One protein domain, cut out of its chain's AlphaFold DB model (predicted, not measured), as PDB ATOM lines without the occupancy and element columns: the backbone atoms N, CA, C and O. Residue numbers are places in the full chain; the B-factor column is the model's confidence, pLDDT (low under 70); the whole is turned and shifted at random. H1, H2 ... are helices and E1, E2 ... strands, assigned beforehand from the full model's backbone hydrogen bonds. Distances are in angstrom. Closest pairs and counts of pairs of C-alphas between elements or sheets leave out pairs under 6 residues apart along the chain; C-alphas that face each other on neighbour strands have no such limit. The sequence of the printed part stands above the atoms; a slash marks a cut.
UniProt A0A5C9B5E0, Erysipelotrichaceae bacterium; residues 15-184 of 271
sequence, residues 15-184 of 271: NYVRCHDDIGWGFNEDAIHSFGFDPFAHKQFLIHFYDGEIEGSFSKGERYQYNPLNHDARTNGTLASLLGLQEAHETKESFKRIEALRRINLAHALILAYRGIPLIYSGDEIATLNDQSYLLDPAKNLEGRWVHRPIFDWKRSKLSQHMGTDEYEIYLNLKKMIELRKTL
ATOM      1  N   ASN A  15     -29.521  47.066 -18.592       96.88
ATOM      2  CA  ASN A  15     -29.568  48.069 -19.651       96.88
ATOM      3  C   ASN A  15     -28.908  47.486 -20.899       96.88
ATOM      4  O   ASN A  15     -27.729  47.149 -20.857       96.88
ATOM      5  N   TYR A  16     -29.639  47.368 -22.000       98.31
ATOM      6  CA  TYR A  16     -29.124  46.832 -23.259       98.31
ATOM      7  C   TYR A  16     -29.588  47.700 -24.426       98.31
ATOM      8  O   TYR A  16     -30.606  48.382 -24.318       98.31
ATOM      9  N   VAL A  17     -28.842  47.676 -25.532       98.38
ATOM     10  CA  VAL A  17     -29.271  48.321 -26.787       98.38
ATOM     11  C   VAL A  17     -29.925  47.298 -27.714       98.38
ATOM     12  O   VAL A  17     -31.009  47.527 -28.245       98.38
ATOM     13  N   ARG A  18     -29.288  46.134 -27.869       98.62
ATOM     14  CA  ARG A  18     -29.799  44.990 -28.624       98.62
ATOM     15  C   ARG A  18     -29.731  43.715 -27.801       98.62
ATOM     16  O   ARG A  18     -29.076  43.646 -26.764       98.62
ATOM     17  N   CYS A  19     -30.471  42.717 -28.248       98.50
ATOM     18  CA  CYS A  19     -30.451  41.376 -27.694       98.50
ATOM     19  C   CYS A  19     -30.767  40.375 -28.811       98.50
ATOM     20  O   CYS A  19     -30.930  40.746 -29.972       98.50
ATOM     21  N   HIS A  20     -30.872  39.101 -28.444       98.25
ATOM     22  CA  HIS A  20     -31.225  38.029 -29.373       98.25
ATOM     23  C   HIS A  20     -32.637  38.140 -29.965       98.25
ATOM     24  O   HIS A  20     -32.935  37.421 -30.915       98.25
ATOM     25  N   ASP A  21     -33.509  38.958 -29.385       98.50
ATOM     26  CA  ASP A  21     -34.863  39.172 -29.875       98.50
ATOM     27  C   ASP A  21     -34.987  40.481 -30.651       98.50
ATOM     28  O   ASP A  21     -34.140  41.384 -30.599       98.50
ATOM     29  N   ASP A  22     -36.084  40.554 -31.389       98.38
ATOM     30  CA  ASP A  22     -36.562  41.745 -32.065       98.38
ATOM     31  C   ASP A  22     -36.837  42.907 -31.089       98.38
ATOM     32  O   ASP A  22     -36.991  42.733 -29.878       98.38
ATOM     33  N   ILE A  23     -36.887  44.126 -31.625       98.50
ATOM     34  CA  ILE A  23     -37.294  45.318 -30.884       98.50
ATOM     35  C   ILE A  23     -38.813  45.440 -30.973       98.50
ATOM     36  O   ILE A  23     -39.363  45.746 -32.031       98.50
ATOM     37  N   GLY A  24     -39.486  45.242 -29.841       97.19
ATOM     38  CA  GLY A  24     -40.875  45.646 -29.661       97.19
ATOM     39  C   GLY A  24     -40.959  47.113 -29.253       97.19
ATOM     40  O   GLY A  24     -40.396  47.510 -28.233       97.19
ATOM     41  N   TRP A  25     -41.704  47.918 -30.009       95.19
ATOM     42  CA  TRP A  25     -41.913  49.345 -29.735       95.19
ATOM     43  C   TRP A  25     -42.945  49.575 -28.619       95.19
ATOM     44  O   TRP A  25     -44.004  50.161 -28.831       95.19
ATOM     45  N   GLY A  26     -42.656  49.046 -27.428       88.62
ATOM     46  CA  GLY A  26     -43.460  49.217 -26.219       88.62
ATOM     47  C   GLY A  26     -42.965  50.402 -25.395       88.62
ATOM     48  O   GLY A  26     -42.061  50.253 -24.577       88.62
ATOM     49  N   PHE A  27     -43.554  51.578 -25.601       88.62
ATOM     50  CA  PHE A  27     -43.245  52.795 -24.846       88.62
ATOM     51  C   PHE A  27     -44.424  53.243 -23.975       88.62
ATOM     52  O   PHE A  27     -45.529  52.712 -24.049       88.62
ATOM     53  N   ASN A  28     -44.179  54.222 -23.103       90.69
ATOM     54  CA  ASN A  28     -45.223  54.788 -22.258       90.69
ATOM     55  C   ASN A  28     -46.121  55.733 -23.068       90.69
ATOM     56  O   ASN A  28     -45.755  56.888 -23.276       90.69
ATOM     57  N   GLU A  29     -47.291  55.259 -23.485       94.12
ATOM     58  CA  GLU A  29     -48.255  56.039 -24.275       94.12
ATOM     59  C   GLU A  29     -48.667  57.343 -23.577       94.12
ATOM     60  O   GLU A  29     -48.719  58.387 -24.224       94.12
ATOM     61  N   ASP A  30     -48.821  57.339 -22.244       94.31
ATOM     62  CA  ASP A  30     -49.114  58.560 -21.479       94.31
ATOM     63  C   ASP A  30     -48.009  59.619 -21.624       94.31
ATOM     64  O   ASP A  30     -48.280  60.820 -21.641       94.31
ATOM     65  N   ALA A  31     -46.745  59.186 -21.711       90.88
ATOM     66  CA  ALA A  31     -45.629  60.104 -21.915       90.88
ATOM     67  C   ALA A  31     -45.662  60.679 -23.334       90.88
ATOM     68  O   ALA A  31     -45.523  61.887 -23.494       90.88
ATOM     69  N   ILE A  32     -45.915  59.843 -24.344       94.12
ATOM     70  CA  ILE A  32     -46.047  60.287 -25.740       94.12
ATOM     71  C   ILE A  32     -47.174  61.319 -25.877       94.12
ATOM     72  O   ILE A  32     -46.955  62.393 -26.438       94.12
ATOM     73  N   HIS A  33     -48.325  61.067 -25.250       95.81
ATOM     74  CA  HIS A  33     -49.408  62.043 -25.164       95.81
ATOM     75  C   HIS A  33     -48.998  63.335 -24.454       95.81
ATOM     76  O   HIS A  33     -49.363  64.417 -24.906       95.81
ATOM     77  N   SER A  34     -48.224  63.255 -23.364       93.56
ATOM     78  CA  SER A  34     -47.759  64.453 -22.648       93.56
ATOM     79  C   SER A  34     -46.828  65.340 -23.481       93.56
ATOM     80  O   SER A  34     -46.758  66.541 -23.235       93.56
ATOM     81  N   PHE A  35     -46.175  64.771 -24.499       90.62
ATOM     82  CA  PHE A  35     -45.393  65.505 -25.496       90.62
ATOM     83  C   PHE A  35     -46.227  65.982 -26.700       90.62
ATOM     84  O   PHE A  35     -45.681  66.584 -27.618       90.62
ATOM     85  N   GLY A  36     -47.541  65.737 -26.709       94.81
ATOM     86  CA  GLY A  36     -48.444  66.156 -27.784       94.81
ATOM     87  C   GLY A  36     -48.447  65.238 -29.009       94.81
ATOM     88  O   GLY A  36     -48.979  65.623 -30.048       94.81
ATOM     89  N   PHE A  37     -47.874  64.038 -28.908       95.94
ATOM     90  CA  PHE A  37     -47.855  63.058 -29.992       95.94
ATOM     91  C   PHE A  37     -48.983  62.028 -29.858       95.94
ATOM     92  O   PHE A  37     -49.485  61.754 -28.764       95.94
ATOM     93  N   ASP A  38     -49.349  61.421 -30.987       97.56
ATOM     94  CA  ASP A  38     -50.211  60.241 -31.031       97.56
ATOM     95  C   ASP A  38     -49.358  58.961 -30.884       97.56
ATOM     96  O   ASP A  38     -48.463  58.735 -31.708       97.56
ATOM     97  N   PRO A  39     -49.588  58.120 -29.856       97.00
ATOM     98  CA  PRO A  39     -48.818  56.900 -29.623       97.00
ATOM     99  C   PRO A  39     -48.829  55.934 -30.800       97.00
ATOM    100  O   PRO A  39     -47.788  55.370 -31.135       97.00
ATOM    101  N   PHE A  40     -49.976  55.764 -31.458       96.69
ATOM    102  CA  PHE A  40     -50.086  54.861 -32.595       96.69
ATOM    103  C   PHE A  40     -49.246  55.363 -33.777       96.69
ATOM    104  O   PHE A  40     -48.396  54.627 -34.275       96.69
ATOM    105  N   ALA A  41     -49.407  56.624 -34.175       97.38
ATOM    106  CA  ALA A  41     -48.650  57.242 -35.259       97.38
ATOM    107  C   ALA A  41     -47.143  57.256 -34.970       97.38
ATOM    108  O   ALA A  41     -46.343  56.970 -35.858       97.38
ATOM    109  N   HIS A  42     -46.745  57.525 -33.723       97.25
ATOM    110  CA  HIS A  42     -45.341  57.470 -33.323       97.25
ATOM    111  C   HIS A  42     -44.774  56.047 -33.427       97.25
ATOM    112  O   HIS A  42     -43.657  55.855 -33.906       97.25
ATOM    113  N   LYS A  43     -45.560  55.028 -33.050       97.12
ATOM    114  CA  LYS A  43     -45.176  53.622 -33.220       97.12
ATOM    115  C   LYS A  43     -44.993  53.263 -34.692       97.12
ATOM    116  O   LYS A  43     -43.989  52.648 -35.036       97.12
ATOM    117  N   GLN A  44     -45.932  53.666 -35.551       97.44
ATOM    118  CA  GLN A  44     -45.833  53.437 -36.994       97.44
ATOM    119  C   GLN A  44     -44.594  54.124 -37.572       97.44
ATOM    120  O   GLN A  44     -43.841  53.492 -38.305       97.44
ATOM    121  N   PHE A  45     -44.313  55.370 -37.177       97.44
ATOM    122  CA  PHE A  45     -43.078  56.055 -37.560       97.44
ATOM    123  C   PHE A  45     -41.834  55.239 -37.188       97.44
ATOM    124  O   PHE A  45     -40.982  55.040 -38.042       97.44
ATOM    125  N   LEU A  46     -41.731  54.728 -35.957       97.75
ATOM    126  CA  LEU A  46     -40.571  53.934 -35.535       97.75
ATOM    127  C   LEU A  46     -40.441  52.625 -36.325       97.75
ATOM    128  O   LEU A  46     -39.335  52.269 -36.727       97.75
ATOM    129  N   ILE A  47     -41.555  51.935 -36.587       97.62
ATOM    130  CA  ILE A  47     -41.574  50.725 -37.419       97.62
ATOM    131  C   ILE A  47     -41.022  51.042 -38.816       97.62
ATOM    132  O   ILE A  47     -40.027  50.437 -39.211       97.62
ATOM    133  N   HIS A  48     -41.613  52.026 -39.502       97.81
ATOM    134  CA  HIS A  48     -41.255  52.413 -40.872       97.81
ATOM    135  C   HIS A  48     -39.875  53.081 -40.979       97.81
ATOM    136  O   HIS A  48     -39.203  53.032 -42.008       97.81
ATOM    137  N   PHE A  49     -39.427  53.758 -39.920       98.56
ATOM    138  CA  PHE A  49     -38.087  54.323 -39.879       98.56
ATOM    139  C   PHE A  49     -37.068  53.192 -39.825       98.56
ATOM    140  O   PHE A  49     -36.159  53.131 -40.650       98.56
ATOM    141  N   TYR A  50     -37.213  52.270 -38.872       98.50
ATOM    142  CA  TYR A  50     -36.192  51.258 -38.652       98.50
ATOM    143  C   TYR A  50     -36.218  50.102 -39.659       98.50
ATOM    144  O   TYR A  50     -35.182  49.456 -39.811       98.50
ATOM    145  N   ASP A  51     -37.315  49.859 -40.378       95.31
ATOM    146  CA  ASP A  51     -37.327  48.944 -41.532       95.31
ATOM    147  C   ASP A  51     -36.870  49.596 -42.855       95.31
ATOM    148  O   ASP A  51     -36.766  48.916 -43.875       95.31
ATOM    149  N   GLY A  52     -36.527  50.889 -42.821       95.75
ATOM    150  CA  GLY A  52     -35.947  51.615 -43.949       95.75
ATOM    151  C   GLY A  52     -36.961  52.115 -44.982       95.75
ATOM    152  O   GLY A  52     -36.547  52.561 -46.050       95.75
ATOM    153  N   GLU A  53     -38.267  52.063 -44.701       95.56
ATOM    154  CA  GLU A  53     -39.305  52.556 -45.621       95.56
ATOM    155  C   GLU A  53     -39.388  54.090 -45.687       95.56
ATOM    156  O   GLU A  53     -39.828  54.643 -46.697       95.56
ATOM    157  N   ILE A  54     -38.972  54.797 -44.630       96.12
ATOM    158  CA  ILE A  54     -38.966  56.267 -44.607       96.12
ATOM    159  C   ILE A  54     -37.753  56.815 -45.366       96.12
ATOM    160  O   ILE A  54     -36.607  56.478 -45.061       96.12
ATOM    161  N   GLU A  55     -37.999  57.732 -46.307       94.94
ATOM    162  CA  GLU A  55     -36.939  58.473 -46.998       94.94
ATOM    163  C   GLU A  55     -36.031  59.195 -45.993       94.94
ATOM    164  O   GLU A  55     -36.493  59.898 -45.093       94.94
ATOM    165  N   GLY A  56     -34.720  59.013 -46.142       93.44
ATOM    166  CA  GLY A  56     -33.730  59.562 -45.216       93.44
ATOM    167  C   GLY A  56     -33.486  58.712 -43.967       93.44
ATOM    168  O   GLY A  56     -32.603  59.057 -43.181       93.44
ATOM    169  N   SER A  57     -34.188  57.585 -43.787       97.75
ATOM    170  CA  SER A  57     -33.803  56.611 -42.764       97.75
ATOM    171  C   SER A  57     -32.390  56.089 -43.020       97.75
ATOM    172  O   SER A  57     -32.020  55.734 -44.138       97.75
ATOM    173  N   PHE A  58     -31.595  56.018 -41.954       98.00
ATOM    174  CA  PHE A  58     -30.283  55.381 -41.984       98.00
ATOM    175  C   PHE A  58     -30.351  53.878 -41.690       98.00
ATOM    176  O   PHE A  58     -29.347  53.189 -41.833       98.00
ATOM    177  N   SER A  59     -31.488  53.360 -41.223       98.50
ATOM    178  CA  SER A  59     -31.584  52.001 -40.693       98.50
ATOM    179  C   SER A  59     -31.647  50.940 -41.793       98.50
ATOM    180  O   SER A  59     -32.323  51.107 -42.804       98.50
ATOM    181  N   LYS A  60     -30.999  49.797 -41.549       98.38
ATOM    182  CA  LYS A  60     -31.152  48.552 -42.320       98.38
ATOM    183  C   LYS A  60     -31.775  47.464 -41.449       98.38
ATOM    184  O   LYS A  60     -31.166  46.422 -41.219       98.38
ATOM    185  N   GLY A  61     -32.940  47.736 -40.875       98.12
ATOM    186  CA  GLY A  61     -33.705  46.743 -40.124       98.12
ATOM    187  C   GLY A  61     -34.673  45.968 -41.010       98.12
ATOM    188  O   GLY A  61     -34.907  46.319 -42.161       98.12
ATOM    189  N   GLU A  62     -35.258  44.914 -40.450       97.62
ATOM    190  CA  GLU A  62     -36.297  44.116 -41.099       97.62
ATOM    191  C   GLU A  62     -37.537  44.046 -40.217       97.62
ATOM    192  O   GLU A  62     -37.450  43.832 -39.003       97.62
ATOM    193  N   ARG A  63     -38.712  44.187 -40.828       96.25
ATOM    194  CA  ARG A  63     -39.987  44.060 -40.124       96.25
ATOM    195  C   ARG A  63     -40.213  42.614 -39.666       96.25
ATOM    196  O   ARG A  63     -40.030  41.672 -40.434       96.25
ATOM    197  N   TYR A  64     -40.672  42.430 -38.431       97.38
ATOM    198  CA  TYR A  64     -40.928  41.122 -37.829       97.38
ATOM    199  C   TYR A  64     -42.332  41.021 -37.236       97.38
ATOM    200  O   TYR A  64     -42.793  41.926 -36.542       97.38
ATOM    201  N   GLN A  65     -42.996  39.889 -37.503       95.12
ATOM    202  CA  GLN A  65     -44.353  39.566 -37.038       95.12
ATOM    203  C   GLN A  65     -45.359  40.714 -37.231       95.12
ATOM    204  O   GLN A  65     -46.077  41.080 -36.303       95.12
ATOM    205  N   TYR A  66     -45.408  41.271 -38.447       96.12
ATOM    206  CA  TYR A  66     -46.415  42.266 -38.810       96.12
ATOM    207  C   TYR A  66     -47.827  41.696 -38.649       96.12
ATOM    208  O   TYR A  66     -48.156  40.651 -39.218       96.12
ATOM    209  N   ASN A  67     -48.666  42.405 -37.903       96.25
ATOM    210  CA  ASN A  67     -50.062  42.065 -37.711       96.25
ATOM    211  C   ASN A  67     -50.950  43.023 -38.528       96.25
ATOM    212  O   ASN A  67     -51.060  44.201 -38.186       96.25
ATOM    213  N   PRO A  68     -51.639  42.539 -39.578       95.56
ATOM    214  CA  PRO A  68     -52.436  43.393 -40.456       95.56
ATOM    215  C   PRO A  68     -53.696  43.971 -39.799       95.56
ATOM    216  O   PRO A  68     -54.300  44.871 -40.371       95.56
ATOM    217  N   LEU A  69     -54.121  43.464 -38.635       95.69
ATOM    218  CA  LEU A  69     -55.334  43.933 -37.953       95.69
ATOM    219  C   LEU A  69     -55.099  45.201 -37.132       95.69
ATOM    220  O   LEU A  69     -55.999  46.025 -37.009       95.69
ATOM    221  N   ASN A  70     -53.917  45.333 -36.532       93.19
ATOM    222  CA  ASN A  70     -53.567  46.459 -35.664       93.19
ATOM    223  C   ASN A  70     -52.313  47.208 -36.137       93.19
ATOM    224  O   ASN A  70     -51.853  48.108 -35.441       93.19
ATOM    225  N   HIS A  71     -51.768  46.826 -37.295       95.00
ATOM    226  CA  HIS A  71     -50.545  47.364 -37.890       95.00
ATOM    227  C   HIS A  71     -49.320  47.289 -36.972       95.00
ATOM    228  O   HIS A  71     -48.356  48.032 -37.143       95.00
ATOM    229  N   ASP A  72     -49.345  46.400 -35.979       95.81
ATOM    230  CA  ASP A  72     -48.211  46.225 -35.093       95.81
ATOM    231  C   ASP A  72     -47.100  45.457 -35.801       95.81
ATOM    232  O   ASP A  72     -47.356  44.509 -36.545       95.81
ATOM    233  N   ALA A  73     -45.863  45.849 -35.545       96.94
ATOM    234  CA  ALA A  73     -44.694  45.131 -35.999       96.94
ATOM    235  C   ALA A  73     -43.526  45.373 -35.054       96.94
ATOM    236  O   ALA A  73     -43.462  46.365 -34.323       96.94
ATOM    237  N   ARG A  74     -42.572  44.454 -35.113       97.94
ATOM    238  CA  ARG A  74     -41.293  44.569 -34.423       97.94
ATOM    239  C   ARG A  74     -40.169  44.727 -35.429       97.94
ATOM    240  O   ARG A  74     -40.366  44.523 -36.626       97.94
ATOM    241  N   THR A  75     -38.991  45.072 -34.938       98.44
ATOM    242  CA  THR A  75     -37.825  45.325 -35.786       98.44
ATOM    243  C   THR A  75     -36.715  44.333 -35.471       98.44
ATOM    244  O   THR A  75     -36.207  44.273 -34.352       98.44
ATOM    245  N   ASN A  76     -36.290  43.586 -36.480       98.75
ATOM    246  CA  ASN A  76     -35.062  42.810 -36.462       98.75
ATOM    247  C   ASN A  76     -33.892  43.656 -36.983       98.75
ATOM    248  O   ASN A  76     -34.055  44.462 -37.892       98.75
ATOM    249  N   GLY A  77     -32.695  43.433 -36.447       98.62
ATOM    250  CA  GLY A  77     -31.446  43.972 -36.983       98.62
ATOM    251  C   GLY A  77     -30.347  44.008 -35.927       98.62
ATOM    252  O   GLY A  77     -30.635  44.020 -34.721       98.62
ATOM    253  N   THR A  78     -29.088  43.975 -36.360       98.88
ATOM    254  CA  THR A  78     -27.947  44.217 -35.468       98.88
ATOM    255  C   THR A  78     -27.868  45.696 -35.113       98.88
ATOM    256  O   THR A  78     -28.423  46.549 -35.808       98.88
ATOM    257  N   LEU A  79     -27.157  46.024 -34.031       98.88
ATOM    258  CA  LEU A  79     -26.983  47.412 -33.612       98.88
ATOM    259  C   LEU A  79     -26.401  48.272 -34.738       98.88
ATOM    260  O   LEU A  79     -26.910  49.350 -35.036       98.88
ATOM    261  N   ALA A  80     -25.339  47.780 -35.376       98.81
ATOM    262  CA  ALA A  80     -24.627  48.524 -36.401       98.81
ATOM    263  C   ALA A  80     -25.480  48.749 -37.661       98.81
ATOM    264  O   ALA A  80     -25.458  49.843 -38.226       98.81
ATOM    265  N   SER A  81     -26.278  47.759 -38.072       98.81
ATOM    266  CA  SER A  81     -27.198  47.901 -39.205       98.81
ATOM    267  C   SER A  81     -28.345  48.867 -38.907       98.81
ATOM    268  O   SER A  81     -28.662  49.711 -39.744       98.81
ATOM    269  N   LEU A  82     -28.921  48.816 -37.703       98.88
ATOM    270  CA  LEU A  82     -30.014  49.710 -37.299       98.88
ATOM    271  C   LEU A  82     -29.564  51.164 -37.102       98.88
ATOM    272  O   LEU A  82     -30.366  52.080 -37.256       98.88
ATOM    273  N   LEU A  83     -28.290  51.393 -36.772       98.81
ATOM    274  CA  LEU A  83     -27.723  52.737 -36.591       98.81
ATOM    275  C   LEU A  83     -27.004  53.279 -37.837       98.81
ATOM    276  O   LEU A  83     -26.420  54.364 -37.800       98.81
ATOM    277  N   GLY A  84     -27.121  52.559 -38.955       98.62
ATOM    278  CA  GLY A  84     -26.785  53.028 -40.296       98.62
ATOM    279  C   GLY A  84     -25.372  52.774 -40.776       98.62
ATOM    280  O   GLY A  84     -24.980  53.301 -41.816       98.62
ATOM    281  N   LEU A  85     -24.612  51.927 -40.078       98.75
ATOM    282  CA  LEU A  85     -23.292  51.535 -40.556       98.75
ATOM    283  C   LEU A  85     -23.410  50.712 -41.844       98.75
ATOM    284  O   LEU A  85     -22.667  50.949 -42.792       98.75
ATOM    285  N   GLN A  86     -24.380  49.793 -41.913       98.56
ATOM    286  CA  GLN A  86     -24.619  48.999 -43.120       98.56
ATOM    287  C   GLN A  86     -24.987  49.877 -44.324       98.56
ATOM    288  O   GLN A  86     -24.369  49.740 -45.375       98.56
ATOM    289  N   GLU A  87     -25.932  50.808 -44.160       98.12
ATOM    290  CA  GLU A  87     -26.290  51.787 -45.198       98.12
ATOM    291  C   GLU A  87     -25.057  52.572 -45.666       98.12
ATOM    292  O   GLU A  87     -24.788  52.642 -46.860       98.12
ATOM    293  N   ALA A  88     -24.243  53.080 -44.737       98.06
ATOM    294  CA  ALA A  88     -23.029  53.813 -45.085       98.06
ATOM    295  C   ALA A  88     -22.006  52.975 -45.878       98.06
ATOM    296  O   ALA A  88     -21.320  53.506 -46.754       98.06
ATOM    297  N   HIS A  89     -21.891  51.673 -45.591       97.88
ATOM    298  CA  HIS A  89     -21.048  50.764 -46.371       97.88
ATOM    299  C   HIS A  89     -21.610  50.509 -47.774       97.88
ATOM    300  O   HIS A  89     -20.843  50.490 -48.738       97.88
ATOM    301  N   GLU A  90     -22.926  50.319 -47.891       97.56
ATOM    302  CA  GLU A  90     -23.609  50.076 -49.165       97.56
ATOM    303  C   GLU A  90     -23.514  51.296 -50.093       97.56
ATOM    304  O   GLU A  90     -23.166  51.147 -51.269       97.56
ATOM    305  N   THR A  91     -23.729  52.506 -49.566       97.06
ATOM    306  CA  THR A  91     -23.650  53.752 -50.348       97.06
ATOM    307  C   THR A  91     -22.235  54.308 -50.486       97.06
ATOM    308  O   THR A  91     -21.989  55.159 -51.340       97.06
ATOM    309  N   LYS A  92     -21.279  53.805 -49.693       97.00
ATOM    310  CA  LYS A  92     -19.878  54.265 -49.636       97.00
ATOM    311  C   LYS A  92     -19.742  55.738 -49.236       97.00
ATOM    312  O   LYS A  92     -18.791  56.415 -49.634       97.00
ATOM    313  N   GLU A  93     -20.671  56.237 -48.428       95.06
ATOM    314  CA  GLU A  93     -20.685  57.622 -47.960       95.06
ATOM    315  C   GLU A  93     -19.941  57.758 -46.627       95.06
ATOM    316  O   GLU A  93     -20.402  57.330 -45.566       95.06
ATOM    317  N   SER A  94     -18.769  58.395 -46.667       95.38
ATOM    318  CA  SER A  94     -17.897  58.540 -45.495       95.38
ATOM    319  C   SER A  94     -18.543  59.324 -44.348       95.38
ATOM    320  O   SER A  94     -18.313  58.989 -43.187       95.38
ATOM    321  N   PHE A  95     -19.371  60.329 -44.646       95.94
ATOM    322  CA  PHE A  95     -20.061  61.105 -43.613       95.94
ATOM    323  C   PHE A  95     -21.105  60.254 -42.872       95.94
ATOM    324  O   PHE A  95     -21.090  60.232 -41.642       95.94
ATOM    325  N   LYS A  96     -21.922  59.464 -43.593       97.31
ATOM    326  CA  LYS A  96     -22.895  58.536 -42.988       97.31
ATOM    327  C   LYS A  96     -22.202  57.503 -42.107       97.31
ATOM    328  O   LYS A  96     -22.704  57.176 -41.036       97.31
ATOM    329  N   ARG A  97     -21.019  57.029 -42.520       98.19
ATOM    330  CA  ARG A  97     -20.201  56.113 -41.713       98.19
ATOM    331  C   ARG A  97     -19.804  56.760 -40.387       98.19
ATOM    332  O   ARG A  97     -19.976  56.149 -39.339       98.19
ATOM    333  N   ILE A  98     -19.301  57.996 -40.415       98.00
ATOM    334  CA  ILE A  98     -18.913  58.726 -39.197       98.00
ATOM    335  C   ILE A  98     -20.121  58.918 -38.271       98.00
ATOM    336  O   ILE A  98     -20.008  58.673 -37.072       98.00
ATOM    337  N   GLU A  99     -21.276  59.313 -38.805       98.12
ATOM    338  CA  GLU A  99     -22.502  59.451 -38.011       98.12
ATOM    339  C   GLU A  99     -22.953  58.124 -37.398       98.12
ATOM    340  O   GLU A  99     -23.256  58.082 -36.208       98.12
ATOM    341  N   ALA A 100     -22.938  57.033 -38.167       98.75
ATOM    342  CA  ALA A 100     -23.294  55.708 -37.671       98.75
ATOM    343  C   ALA A 100     -22.394  55.274 -36.507       98.75
ATOM    344  O   ALA A 100     -22.893  54.842 -35.466       98.75
ATOM    345  N   LEU A 101     -21.076  55.464 -36.631       98.75
ATOM    346  CA  LEU A 101     -20.132  55.181 -35.547       98.75
ATOM    347  C   LEU A 101     -20.432  56.013 -34.295       98.75
ATOM    348  O   LEU A 101     -20.395  55.489 -33.180       98.75
ATOM    349  N   ARG A 102     -20.781  57.295 -34.457       98.62
ATOM    350  CA  ARG A 102     -21.166  58.149 -33.326       98.62
ATOM    351  C   ARG A 102     -22.476  57.702 -32.681       98.62
ATOM    352  O   ARG A 102     -22.518  57.623 -31.459       98.62
ATOM    353  N   ARG A 103     -23.502  57.327 -33.456       98.88
ATOM    354  CA  ARG A 103     -24.759  56.764 -32.923       98.88
ATOM    355  C   ARG A 103     -24.509  55.478 -32.128       98.88
ATOM    356  O   ARG A 103     -25.054  55.326 -31.037       98.88
ATOM    357  N   ILE A 104     -23.661  54.575 -32.633       98.88
ATOM    358  CA  ILE A 104     -23.295  53.324 -31.938       98.88
ATOM    359  C   ILE A 104     -22.577  53.634 -30.618       98.88
ATOM    360  O   ILE A 104     -22.931  53.082 -29.573       98.88
ATOM    361  N   ASN A 105     -21.595  54.538 -30.643       98.75
ATOM    362  CA  ASN A 105     -20.893  54.970 -29.436       98.75
ATOM    363  C   ASN A 105     -21.844  55.644 -28.439       98.75
ATOM    364  O   ASN A 105     -21.765  55.360 -27.245       98.75
ATOM    365  N   LEU A 106     -22.780  56.466 -28.918       98.88
ATOM    366  CA  LEU A 106     -23.787  57.131 -28.098       98.88
ATOM    367  C   LEU A 106     -24.688  56.127 -27.382       98.88
ATOM    368  O   LEU A 106     -24.865  56.222 -26.166       98.88
ATOM    369  N   ALA A 107     -25.216  55.139 -28.107       98.81
ATOM    370  CA  ALA A 107     -26.088  54.120 -27.536       98.81
ATOM    371  C   ALA A 107     -25.376  53.313 -26.434       98.81
ATOM    372  O   ALA A 107     -25.920  53.130 -25.341       98.81
ATOM    373  N   HIS A 108     -24.124  52.908 -26.675       98.81
ATOM    374  CA  HIS A 108     -23.301  52.245 -25.664       98.81
ATOM    375  C   HIS A 108     -23.002  53.150 -24.464       98.81
ATOM    376  O   HIS A 108     -23.148  52.724 -23.315       98.81
ATOM    377  N   ALA A 109     -22.628  54.407 -24.703       98.75
ATOM    378  CA  ALA A 109     -22.357  55.374 -23.645       98.75
ATOM    379  C   ALA A 109     -23.590  55.641 -22.769       98.75
ATOM    380  O   ALA A 109     -23.472  55.930 -21.577       98.75
ATOM    381  N   LEU A 110     -24.797  55.560 -23.328       98.56
ATOM    382  CA  LEU A 110     -26.016  55.721 -22.550       98.56
ATOM    383  C   LEU A 110     -26.202  54.546 -21.589       98.56
ATOM    384  O   LEU A 110     -26.275  54.752 -20.375       98.56
ATOM    385  N   ILE A 111     -26.203  53.308 -22.099       98.06
ATOM    386  CA  ILE A 111     -26.431  52.123 -21.254       98.06
ATOM    387  C   ILE A 111     -25.320  51.924 -20.211       98.06
ATOM    388  O   ILE A 111     -25.589  51.421 -19.118       98.06
ATOM    389  N   LEU A 112     -24.090  52.360 -20.516       98.50
ATOM    390  CA  LEU A 112     -22.937  52.295 -19.615       98.50
ATOM    391  C   LEU A 112     -22.928  53.386 -18.543       98.50
ATOM    392  O   LEU A 112     -22.234  53.207 -17.546       98.50
ATOM    393  N   ALA A 113     -23.643  54.498 -18.695       97.75
ATOM    394  CA  ALA A 113     -23.771  55.489 -17.621       97.75
ATOM    395  C   ALA A 113     -25.039  55.275 -16.784       97.75
ATOM    396  O   ALA A 113     -25.090  55.641 -15.607       97.75
ATOM    397  N   TYR A 114     -26.065  54.664 -17.381       95.88
ATOM    398  CA  TYR A 114     -27.348  54.452 -16.729       95.88
ATOM    399  C   TYR A 114     -27.236  53.500 -15.525       95.88
ATOM    400  O   TYR A 114     -26.423  52.571 -15.486       95.88
ATOM    401  N   ARG A 115     -28.064  53.727 -14.498       94.44
ATOM    402  CA  ARG A 115     -28.147  52.886 -13.295       94.44
ATOM    403  C   ARG A 115     -28.576  51.486 -13.703       94.44
ATOM    404  O   ARG A 115     -29.661  51.327 -14.247       94.44
ATOM    405  N   GLY A 116     -27.745  50.489 -13.428       94.38
ATOM    406  CA  GLY A 116     -28.021  49.111 -13.819       94.38
ATOM    407  C   GLY A 116     -26.766  48.324 -14.159       94.38
ATOM    408  O   GLY A 116     -25.645  48.767 -13.913       94.38
ATOM    409  N   ILE A 117     -26.962  47.154 -14.744       96.44
ATOM    410  CA  ILE A 117     -25.929  46.319 -15.343       96.44
ATOM    411  C   ILE A 117     -26.030  46.504 -16.862       96.44
ATOM    412  O   ILE A 117     -27.052  46.128 -17.437       96.44
ATOM    413  N   PRO A 118     -25.020  47.096 -17.522       97.62
ATOM    414  CA  PRO A 118     -24.990  47.177 -18.975       97.62
ATOM    415  C   PRO A 118     -24.742  45.785 -19.564       97.62
ATOM    416  O   PRO A 118     -23.786  45.108 -19.183       97.62
ATOM    417  N   LEU A 119     -25.594  45.371 -20.495       98.31
ATOM    418  CA  LEU A 119     -25.473  44.132 -21.250       98.31
ATOM    419  C   LEU A 119     -25.138  44.480 -22.702       98.31
ATOM    420  O   LEU A 119     -25.939  45.094 -23.405       98.31
ATOM    421  N   ILE A 120     -23.939  44.086 -23.127       98.44
ATOM    422  CA  ILE A 120     -23.460  44.242 -24.503       98.44
ATOM    423  C   ILE A 120     -23.806  42.961 -25.255       98.44
ATOM    424  O   ILE A 120     -23.532  41.864 -24.761       98.44
ATOM    425  N   TYR A 121     -24.430  43.095 -26.421       98.62
ATOM    426  CA  TYR A 121     -24.774  41.949 -27.245       98.62
ATOM    427  C   TYR A 121     -23.574  41.545 -28.107       98.62
ATOM    428  O   TYR A 121     -22.889  42.394 -28.668       98.62
ATOM    429  N   SER A 122     -23.279  40.245 -28.160       98.19
ATOM    430  CA  SER A 122     -22.050  39.746 -28.789       98.19
ATOM    431  C   SER A 122     -21.998  40.115 -30.271       98.19
ATOM    432  O   SER A 122     -22.902  39.774 -31.031       98.19
ATOM    433  N   GLY A 123     -20.925  40.793 -30.674       98.38
ATOM    434  CA  GLY A 123     -20.732  41.309 -32.025       98.38
ATOM    435  C   GLY A 123     -20.918  42.825 -32.126       98.38
ATOM    436  O   GLY A 123     -20.336  43.435 -33.024       98.38
ATOM    437  N   ASP A 124     -21.644  43.458 -31.202       98.69
ATOM    438  CA  ASP A 124     -21.801  44.917 -31.198       98.69
ATOM    439  C   ASP A 124     -20.446  45.619 -30.984       98.69
ATOM    440  O   ASP A 124     -20.187  46.665 -31.578       98.69
ATOM    441  N   GLU A 125     -19.534  45.014 -30.211       98.56
ATOM    442  CA  GLU A 125     -18.193  45.540 -29.934       98.56
ATOM    443  C   GLU A 125     -17.250  45.527 -31.146       98.56
ATOM    444  O   GLU A 125     -16.213  46.186 -31.126       98.56
ATOM    445  N   ILE A 126     -17.609  44.787 -32.195       98.38
ATOM    446  CA  ILE A 126     -16.914  44.742 -33.491       98.38
ATOM    447  C   ILE A 126     -17.842  45.205 -34.621       98.38
ATOM    448  O   ILE A 126     -17.644  44.854 -35.783       98.38
ATOM    449  N   ALA A 127     -18.872  45.988 -34.285       98.19
ATOM    450  CA  ALA A 127     -19.802  46.594 -35.232       98.19
ATOM    451  C   ALA A 127     -20.409  45.597 -36.242       98.19
ATOM    452  O   ALA A 127     -20.541  45.913 -37.424       98.19
ATOM    453  N   THR A 128     -20.727  44.376 -35.804       98.62
ATOM    454  CA  THR A 128     -21.263  43.322 -36.675       98.62
ATOM    455  C   THR A 128     -22.547  43.774 -37.375       98.62
ATOM    456  O   THR A 128     -23.483  44.265 -36.740       98.62
ATOM    457  N   LEU A 129     -22.599  43.598 -38.696       98.62
ATOM    458  CA  LEU A 129     -23.770  43.901 -39.524       98.62
ATOM    459  C   LEU A 129     -24.737  42.708 -39.567       98.62
ATOM    460  O   LEU A 129     -24.384  41.604 -39.154       98.62
ATOM    461  N   ASN A 130     -25.938  42.937 -40.090       98.62
ATOM    462  CA  ASN A 130     -26.919  41.893 -40.380       98.62
ATOM    463  C   ASN A 130     -26.312  40.723 -41.166       98.62
ATOM    464  O   ASN A 130     -25.557  40.914 -42.121       98.62
ATOM    465  N   ASP A 131     -26.713  39.509 -40.802       97.88
ATOM    466  CA  ASP A 131     -26.316  38.274 -41.467       97.88
ATOM    467  C   ASP A 131     -27.503  37.683 -42.220       97.88
ATOM    468  O   ASP A 131     -28.438  37.187 -41.610       97.88
ATOM    469  N   GLN A 132     -27.455  37.709 -43.553       97.62
ATOM    470  CA  GLN A 132     -28.491  37.129 -44.416       97.62
ATOM    471  C   GLN A 132     -28.276  35.640 -44.712       97.62
ATOM    472  O   GLN A 132     -29.114  35.004 -45.352       97.62
ATOM    473  N   SER A 133     -27.164  35.049 -44.265       97.12
ATOM    474  CA  SER A 133     -26.846  33.650 -44.573       97.12
ATOM    475  C   SER A 133     -27.852  32.665 -43.969       97.12
ATOM    476  O   SER A 133     -28.002  31.558 -44.489       97.12
ATOM    477  N   TYR A 134     -28.612  33.071 -42.942       96.81
ATOM    478  CA  TYR A 134     -29.682  32.261 -42.354       96.81
ATOM    479  C   TYR A 134     -30.788  31.886 -43.351       96.81
ATOM    480  O   TYR A 134     -31.431  30.853 -43.175       96.81
ATOM    481  N   LEU A 135     -30.985  32.674 -44.415       97.44
ATOM    482  CA  LEU A 135     -31.955  32.379 -45.475       97.44
ATOM    483  C   LEU A 135     -31.599  31.104 -46.255       97.44
ATOM    484  O   LEU A 135     -32.480  30.466 -46.834       97.44
ATOM    485  N   LEU A 136     -30.318  30.719 -46.255       97.62
ATOM    486  CA  LEU A 136     -29.817  29.507 -46.909       97.62
ATOM    487  C   LEU A 136     -29.959  28.253 -46.034       97.62
ATOM    488  O   LEU A 136     -29.761  27.146 -46.532       97.62
ATOM    489  N   ASP A 137     -30.281  28.407 -44.749       97.44
ATOM    490  CA  ASP A 137     -30.453  27.315 -43.793       97.44
ATOM    491  C   ASP A 137     -31.956  26.987 -43.655       97.44
ATOM    492  O   ASP A 137     -32.704  27.778 -43.067       97.44
ATOM    493  N   PRO A 138     -32.437  25.830 -44.160       97.25
ATOM    494  CA  PRO A 138     -33.854  25.465 -44.096       97.25
ATOM    495  C   PRO A 138     -34.417  25.367 -42.673       97.25
ATOM    496  O   PRO A 138     -35.631  25.409 -42.499       97.25
ATOM    497  N   ALA A 139     -33.563  25.224 -41.651       97.25
ATOM    498  CA  ALA A 139     -33.992  25.214 -40.254       97.25
ATOM    499  C   ALA A 139     -34.166  26.628 -39.665       97.25
ATOM    500  O   ALA A 139     -34.705  26.766 -38.565       97.25
ATOM    501  N   LYS A 140     -33.703  27.675 -40.362       96.81
ATOM    502  CA  LYS A 140     -33.681  29.064 -39.874       96.81
ATOM    503  C   LYS A 140     -34.439  30.050 -40.754       96.81
ATOM    504  O   LYS A 140     -34.902  31.057 -40.234       96.81
ATOM    505  N   ASN A 141     -34.579  29.777 -42.048       96.56
ATOM    506  CA  ASN A 141     -35.083  30.729 -43.045       96.56
ATOM    507  C   ASN A 141     -36.523  31.244 -42.818       96.56
ATOM    508  O   ASN A 141     -36.913  32.226 -43.442       96.56
ATOM    509  N   LEU A 142     -37.302  30.624 -41.926       96.25
ATOM    510  CA  LEU A 142     -38.637  31.087 -41.519       96.25
ATOM    511  C   LEU A 142     -38.628  31.980 -40.264       96.25
ATOM    512  O   LEU A 142     -39.674  32.481 -39.857       96.25
ATOM    513  N   GLU A 143     -37.473  32.172 -39.628       97.44
ATOM    514  CA  GLU A 143     -37.320  32.934 -38.392       97.44
ATOM    515  C   GLU A 143     -36.400  34.143 -38.618       97.44
ATOM    516  O   GLU A 143     -35.180  34.061 -38.490       97.44
ATOM    517  N   GLY A 144     -36.999  35.295 -38.936       97.44
ATOM    518  CA  GLY A 144     -36.261  36.510 -39.298       97.44
ATOM    519  C   GLY A 144     -35.304  37.035 -38.222       97.44
ATOM    520  O   GLY A 144     -34.348  37.733 -38.550       97.44
ATOM    521  N   ARG A 145     -35.484  36.686 -36.937       98.50
ATOM    522  CA  ARG A 145     -34.558  37.123 -35.870       98.50
ATOM    523  C   ARG A 145     -33.134  36.597 -36.065       98.50
ATOM    524  O   ARG A 145     -32.194  37.160 -35.510       98.50
ATOM    525  N   TRP A 146     -32.940  35.551 -36.871       98.44
ATOM    526  CA  TRP A 146     -31.604  35.069 -37.216       98.44
ATOM    527  C   TRP A 146     -30.730  36.113 -37.917       98.44
ATOM    528  O   TRP A 146     -29.513  36.033 -37.769       98.44
ATOM    529  N   VAL A 147     -31.320  37.139 -38.548       98.56
ATOM    530  CA  VAL A 147     -30.575  38.249 -39.168       98.56
ATOM    531  C   VAL A 147     -29.624  38.956 -38.195       98.56
ATOM    532  O   VAL A 147     -28.584  39.475 -38.591       98.56
ATOM    533  N   HIS A 148     -29.962  38.955 -36.905       98.62
ATOM    534  CA  HIS A 148     -29.170  39.562 -35.841       98.62
ATOM    535  C   HIS A 148     -28.693  38.542 -34.809       98.62
ATOM    536  O   HIS A 148     -28.452  38.893 -33.662       98.62
ATOM    537  N   ARG A 149     -28.535  37.276 -35.214       98.38
ATOM    538  CA  ARG A 149     -27.891  36.224 -34.412       98.38
ATOM    539  C   ARG A 149     -26.684  35.621 -35.150       98.38
ATOM    540  O   ARG A 149     -26.589  34.390 -35.227       98.38
ATOM    541  N   PRO A 150     -25.787  36.444 -35.729       96.31
ATOM    542  CA  PRO A 150     -24.642  35.926 -36.456       96.31
ATOM    543  C   PRO A 150     -23.719  35.142 -35.526       96.31
ATOM    544  O   PRO A 150     -23.610  35.415 -34.327       96.31
ATOM    545  N   ILE A 151     -22.994  34.186 -36.100       96.00
ATOM    546  CA  ILE A 151     -21.851  33.585 -35.415       96.00
ATOM    547  C   ILE A 151     -20.794  34.677 -35.228       96.00
ATOM    548  O   ILE A 151     -20.512  35.437 -36.151       96.00
ATOM    549  N   PHE A 152     -20.191  34.740 -34.040       97.69
ATOM    550  CA  PHE A 152     -19.152  35.723 -33.757       97.69
ATOM    551  C   PHE A 152     -17.972  35.591 -34.735       97.69
ATOM    552  O   PHE A 152     -17.317  34.545 -34.808       97.69
ATOM    553  N   ASP A 153     -17.683  36.661 -35.475       97.81
ATOM    554  CA  ASP A 153     -16.636  36.672 -36.492       97.81
ATOM    555  C   ASP A 153     -15.262  36.996 -35.877       97.81
ATOM    556  O   ASP A 153     -14.836  38.148 -35.766       97.81
ATOM    557  N   TRP A 154     -14.525  35.942 -35.517       97.69
ATOM    558  CA  TRP A 154     -13.154  36.028 -34.995       97.69
ATOM    559  C   TRP A 154     -12.126  36.587 -35.988       97.69
ATOM    560  O   TRP A 154     -11.009  36.935 -35.597       97.69
ATOM    561  N   LYS A 155     -12.438  36.629 -37.289       97.62
ATOM    562  CA  LYS A 155     -11.571  37.265 -38.284       97.62
ATOM    563  C   LYS A 155     -11.814  38.771 -38.275       97.62
ATOM    564  O   LYS A 155     -10.840  39.517 -38.188       97.62
ATOM    565  N   ARG A 156     -13.079  39.203 -38.291       97.12
ATOM    566  CA  ARG A 156     -13.485  40.607 -38.122       97.12
ATOM    567  C   ARG A 156     -12.994  41.170 -36.795       97.12
ATOM    568  O   ARG A 156     -12.465  42.272 -36.774       97.12
ATOM    569  N   SER A 157     -13.039  40.397 -35.711       98.06
ATOM    570  CA  SER A 157     -12.578  40.870 -34.402       98.06
ATOM    571  C   SER A 157     -11.105  41.282 -34.377       98.06
ATOM    572  O   SER A 157     -10.724  42.091 -33.541       98.06
ATOM    573  N   LYS A 158     -10.263  40.778 -35.287       98.31
ATOM    574  CA  LYS A 158      -8.861  41.219 -35.413       98.31
ATOM    575  C   LYS A 158      -8.746  42.648 -35.949       98.31
ATOM    576  O   LYS A 158      -7.765  43.321 -35.652       98.31
ATOM    577  N   LEU A 159      -9.755  43.135 -36.675       98.25
ATOM    578  CA  LEU A 159      -9.835  44.521 -37.148       98.25
ATOM    579  C   LEU A 159      -9.903  45.531 -36.002       98.25
ATOM    580  O   LEU A 159      -9.463  46.660 -36.194       98.25
ATOM    581  N   SER A 160     -10.300  45.113 -34.794       97.31
ATOM    582  CA  SER A 160     -10.275  45.974 -33.605       97.31
ATOM    583  C   SER A 160      -8.866  46.380 -33.151       97.31
ATOM    584  O   SER A 160      -8.718  47.236 -32.282       97.31
ATOM    585  N   GLN A 161      -7.818  45.795 -33.743       96.88
ATOM    586  CA  GLN A 161      -6.415  46.161 -33.524       96.88
ATOM    587  C   GLN A 161      -5.838  47.045 -34.642       96.88
ATOM    588  O   GLN A 161      -4.663  47.411 -34.592       96.88
ATOM    589  N   HIS A 162      -6.638  47.395 -35.650       97.88
ATOM    590  CA  HIS A 162      -6.192  48.125 -36.831       97.88
ATOM    591  C   HIS A 162      -6.852  49.506 -36.893       97.88
ATOM    592  O   HIS A 162      -8.023  49.624 -37.233       97.88
ATOM    593  N   MET A 163      -6.086  50.554 -36.577       97.31
ATOM    594  CA  MET A 163      -6.561  51.941 -36.623       97.31
ATOM    595  C   MET A 163      -7.180  52.285 -37.986       97.31
ATOM    596  O   MET A 163      -6.626  51.941 -39.030       97.31
ATOM    597  N   GLY A 164      -8.317  52.981 -37.960       95.50
ATOM    598  CA  GLY A 164      -9.066  53.391 -39.151       95.50
ATOM    599  C   GLY A 164     -10.205  52.446 -39.553       95.50
ATOM    600  O   GLY A 164     -11.031  52.833 -40.381       95.50
ATOM    601  N   THR A 165     -10.300  51.249 -38.965       98.19
ATOM    602  CA  THR A 165     -11.445  50.341 -39.162       98.19
ATOM    603  C   THR A 165     -12.629  50.726 -38.270       98.19
ATOM    604  O   THR A 165     -12.458  51.385 -37.243       98.19
ATOM    605  N   ASP A 166     -13.844  50.321 -38.648       98.38
ATOM    606  CA  ASP A 166     -15.048  50.529 -37.825       98.38
ATOM    607  C   ASP A 166     -14.948  49.786 -36.491       98.38
ATOM    608  O   ASP A 166     -15.290  50.309 -35.431       98.38
ATOM    609  N   GLU A 167     -14.415  48.570 -36.551       98.62
ATOM    610  CA  GLU A 167     -14.200  47.693 -35.412       98.62
ATOM    611  C   GLU A 167     -13.243  48.311 -34.400       98.62
ATOM    612  O   GLU A 167     -13.499  48.235 -33.203       98.62
ATOM    613  N   TYR A 168     -12.149  48.929 -34.859       98.62
ATOM    614  CA  TYR A 168     -11.200  49.613 -33.984       98.62
ATOM    615  C   TYR A 168     -11.865  50.776 -33.253       98.62
ATOM    616  O   TYR A 168     -11.747  50.870 -32.031       98.62
ATOM    617  N   GLU A 169     -12.591  51.626 -33.981       98.00
ATOM    618  CA  GLU A 169     -13.250  52.798 -33.405       98.00
ATOM    619  C   GLU A 169     -14.285  52.398 -32.349       98.00
ATOM    620  O   GLU A 169     -14.246  52.905 -31.225       98.00
ATOM    621  N   ILE A 170     -15.183  51.456 -32.661       98.62
ATOM    622  CA  ILE A 170     -16.209  51.008 -31.709       98.62
ATOM    623  C   ILE A 170     -15.579  50.288 -30.518       98.62
ATOM    624  O   ILE A 170     -15.874  50.628 -29.370       98.62
ATOM    625  N   TYR A 171     -14.678  49.333 -30.762       98.69
ATOM    626  CA  TYR A 171     -14.063  48.547 -29.697       98.69
ATOM    627  C   TYR A 171     -13.261  49.422 -28.730       98.69
ATOM    628  O   TYR A 171     -13.381  49.268 -27.513       98.69
ATOM    629  N   LEU A 172     -12.455  50.356 -29.246       98.06
ATOM    630  CA  LEU A 172     -11.627  51.229 -28.417       98.06
ATOM    631  C   LEU A 172     -12.484  52.155 -27.547       98.06
ATOM    632  O   LEU A 172     -12.232  52.256 -26.342       98.06
ATOM    633  N   ASN A 173     -13.501  52.797 -28.130       97.75
ATOM    634  CA  ASN A 173     -14.408  53.677 -27.390       97.75
ATOM    635  C   ASN A 173     -15.193  52.898 -26.329       97.75
ATOM    636  O   ASN A 173     -15.238  53.305 -25.165       97.75
ATOM    637  N   LEU A 174     -15.748  51.740 -26.694       98.56
ATOM    638  CA  LEU A 174     -16.471  50.871 -25.773       98.56
ATOM    639  C   LEU A 174     -15.578  50.408 -24.615       98.56
ATOM    640  O   LEU A 174     -15.954  50.546 -23.450       98.56
ATOM    641  N   LYS A 175     -14.365  49.929 -24.913       98.50
ATOM    642  CA  LYS A 175     -13.384  49.518 -23.902       98.50
ATOM    643  C   LYS A 175     -13.050  50.666 -22.947       98.50
ATOM    644  O   LYS A 175     -13.106  50.467 -21.734       98.50
ATOM    645  N   LYS A 176     -12.775  51.865 -23.472       98.25
ATOM    646  CA  LYS A 176     -12.504  53.062 -22.662       98.25
ATOM    647  C   LYS A 176     -13.667  53.380 -21.719       98.25
ATOM    648  O   LYS A 176     -13.455  53.579 -20.525       98.25
ATOM    649  N   MET A 177     -14.902  53.388 -22.223       98.62
ATOM    650  CA  MET A 177     -16.089  53.662 -21.404       98.62
ATOM    651  C   MET A 177     -16.331  52.588 -20.335       98.62
ATOM    652  O   MET A 177     -16.729  52.917 -19.217       98.62
ATOM    653  N   ILE A 178     -16.048  51.315 -20.629       98.69
ATOM    654  CA  ILE A 178     -16.112  50.224 -19.644       98.69
ATOM    655  C   ILE A 178     -15.064  50.424 -18.541       98.69
ATOM    656  O   ILE A 178     -15.381  50.273 -17.361       98.69
ATOM    657  N   GLU A 179     -13.826  50.775 -18.893       98.50
ATOM    658  CA  GLU A 179     -12.754  51.043 -17.924       98.50
ATOM    659  C   GLU A 179     -13.098  52.232 -17.013       98.50
ATOM    660  O   GLU A 179     -12.955  52.140 -15.789       98.50
ATOM    661  N   LEU A 180     -13.650  53.308 -17.583       98.06
ATOM    662  CA  LEU A 180     -14.186  54.438 -16.822       98.06
ATOM    663  C   LEU A 180     -15.324  53.996 -15.895       98.06
ATOM    664  O   LEU A 180     -15.282  54.256 -14.694       98.06
ATOM    665  N   ARG A 181     -16.314  53.258 -16.408       97.88
ATOM    666  CA  ARG A 181     -17.441  52.767 -15.601       97.88
ATOM    667  C   ARG A 181     -16.978  51.958 -14.394       97.88
ATOM    668  O   ARG A 181     -17.491  52.160 -13.297       97.88
ATOM    669  N   LYS A 182     -16.002  51.066 -14.579       97.75
ATOM    670  CA  LYS A 182     -15.466  50.212 -13.507       97.75
ATOM    671  C   LYS A 182     -14.752  50.994 -12.404       97.75
ATOM    672  O   LYS A 182     -14.627  50.477 -11.298       97.75
ATOM    673  N   THR A 183     -14.257  52.192 -12.701       96.12
ATOM    674  CA  THR A 183     -13.443  52.993 -11.775       96.12
ATOM    675  C   THR A 183     -14.197  54.170 -11.158       96.12
ATOM    676  O   THR A 183     -13.711  54.742 -10.187       96.12
ATOM    677  N   LEU A 184     -15.381  54.525 -11.670       96.06
ATOM    678  CA  LEU A 184     -16.159  55.684 -11.227       96.06
ATOM    679  C   LEU A 184     -17.232  55.313 -10.187       96.06
ATOM    680  O   LEU A 184     -18.275  54.768 -10.557       96.06
TER     681      LEU A 184
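AT A GLANCE: This is residues 15 to 184 of the 271 residues of a protein of Erysipelotrichaceae bacterium (UniProt A0A5C9B5E0). A hairpin of two strands, E1 and E2, with helix H2 packed over it, makes one side of the domain, and two long helices side by side, H5 and H9, make the other; the short helix H3 lies near the middle between them. H4 folds back along the first part of H5, H8 packs on the first part of H9, H7 packs on the hairpin, and H1 and H6 have their centres farthest from the mean of the C-alphas. The 170 printed residues hold nine named helices and three named strands, in the order H1 H2 E1 E2 H3 H4 H5 E3 H6 H7 H8 H9. The sheet, in the order E1 - E2, is antiparallel, and the class is mostly helix, helices holding 82 and strands 14 of the 96 residues in named elements. The whole is compact, with a radius of gyration of the C-alphas of 16.8 A and spans of 49 by 44 by 31 A.

IN THESE COORDINATES: Strand E1 is residues 62 to 67, 14.3 A from first to last C-alpha, and begins at C-alpha 62 at (-36.297, 44.116, -41.099). E2 is residues 72 to 76, 13.7 A. Before them come H1, residues 29 to 34, and H2, residues 39 to 50, which is 16.5 A long. After them come H3, residues 79 to 82, H4, residues 85 to 91, and the longest helix, H5, residues 94 to 113, 28.6 A from C-alpha 94 at (-17.897, 58.540, -45.495) to C-alpha 113. E3 is residues 117 to 119. H6 is residues 133 to 136, H7 residues 144 to 148 and H8 residues 156 to 161. H9, residues 166 to 183, is 26.2 A long and ends at C-alpha 183 at (-13.443, 52.993, -11.775).

HOW THE PARTS SIT: E1 and E2 form a hairpin, antiparallel at 156 degrees between their directions; N 64 and O 74 are 2.8 A apart and N 76 and O 62 are 2.8 A apart, both within hydrogen-bond range. The closest C-alphas of H2 and E2 are those of Ile 47 and Ala 73, 6.6 A apart. The closest C-alphas of H7 and E2 are those of Asn 76 and Arg 145, 5.7 A apart. H6 and H7 are close but not clearly touching, with the C-alphas of Tyr 134 and Trp 146 closest at 6.2 A. H1 and H2 only just touch, and only at the corner by their link, with 3 pairs of C-alphas within 8 A, the closest those of Glu 29 and Pro 39 at 5.4 A; their lines are about perpendicular at 74 degrees. H5 is the hub, touching H3, H4 and H9. H3 and H5 only just touch, with 3 pairs of C-alphas within 8 A, the closest those of Ala 80 and Ile 104 at 6.7 A. H4 and H5 form a helical hairpin and touch at a shallow tilt of 7 degrees, opposite ways, with the C-alphas of Ala 88 and Arg 97 closest at 5.0 A. H5 and H9 touch at a shallow tilt of 20 degrees, the same way, with the C-alphas of Asn 105 and Ile 170 closest at 6.5 A. H8 touches H9 at a steep tilt of 66 degrees, the same way, with the C-alphas of Ser 160 and Tyr 168 closest at 3.8 A; H9 touches H8 with its residues 166 to 172 alone. E3 pairs with no named strand, but residues 15 to 16 pair parallel with its residues 118 to 119. H2 and H5 are apart. In H1, H2, H4, H5 and H9 every O i to N i+4 pair is within hydrogen-bond range; H7 has 0 of 1 such pairs but 2 of 2 O i to N i+3 pairs, H8 has 0 of 2 but 3 of 3, and H3 and H6 are too short for an O i to N i+4 pair.

THE WHOLE: The two C-alphas farthest apart are those of Leu 69 and Thr 183, at 50.2 A. The printed part has no cut. The links from H2 to E1 and from E3 to H6 are long, and residues 15 to 28 hold no named element. The mean pLDDT of the printed part is 97.2, and no printed residue is under 70.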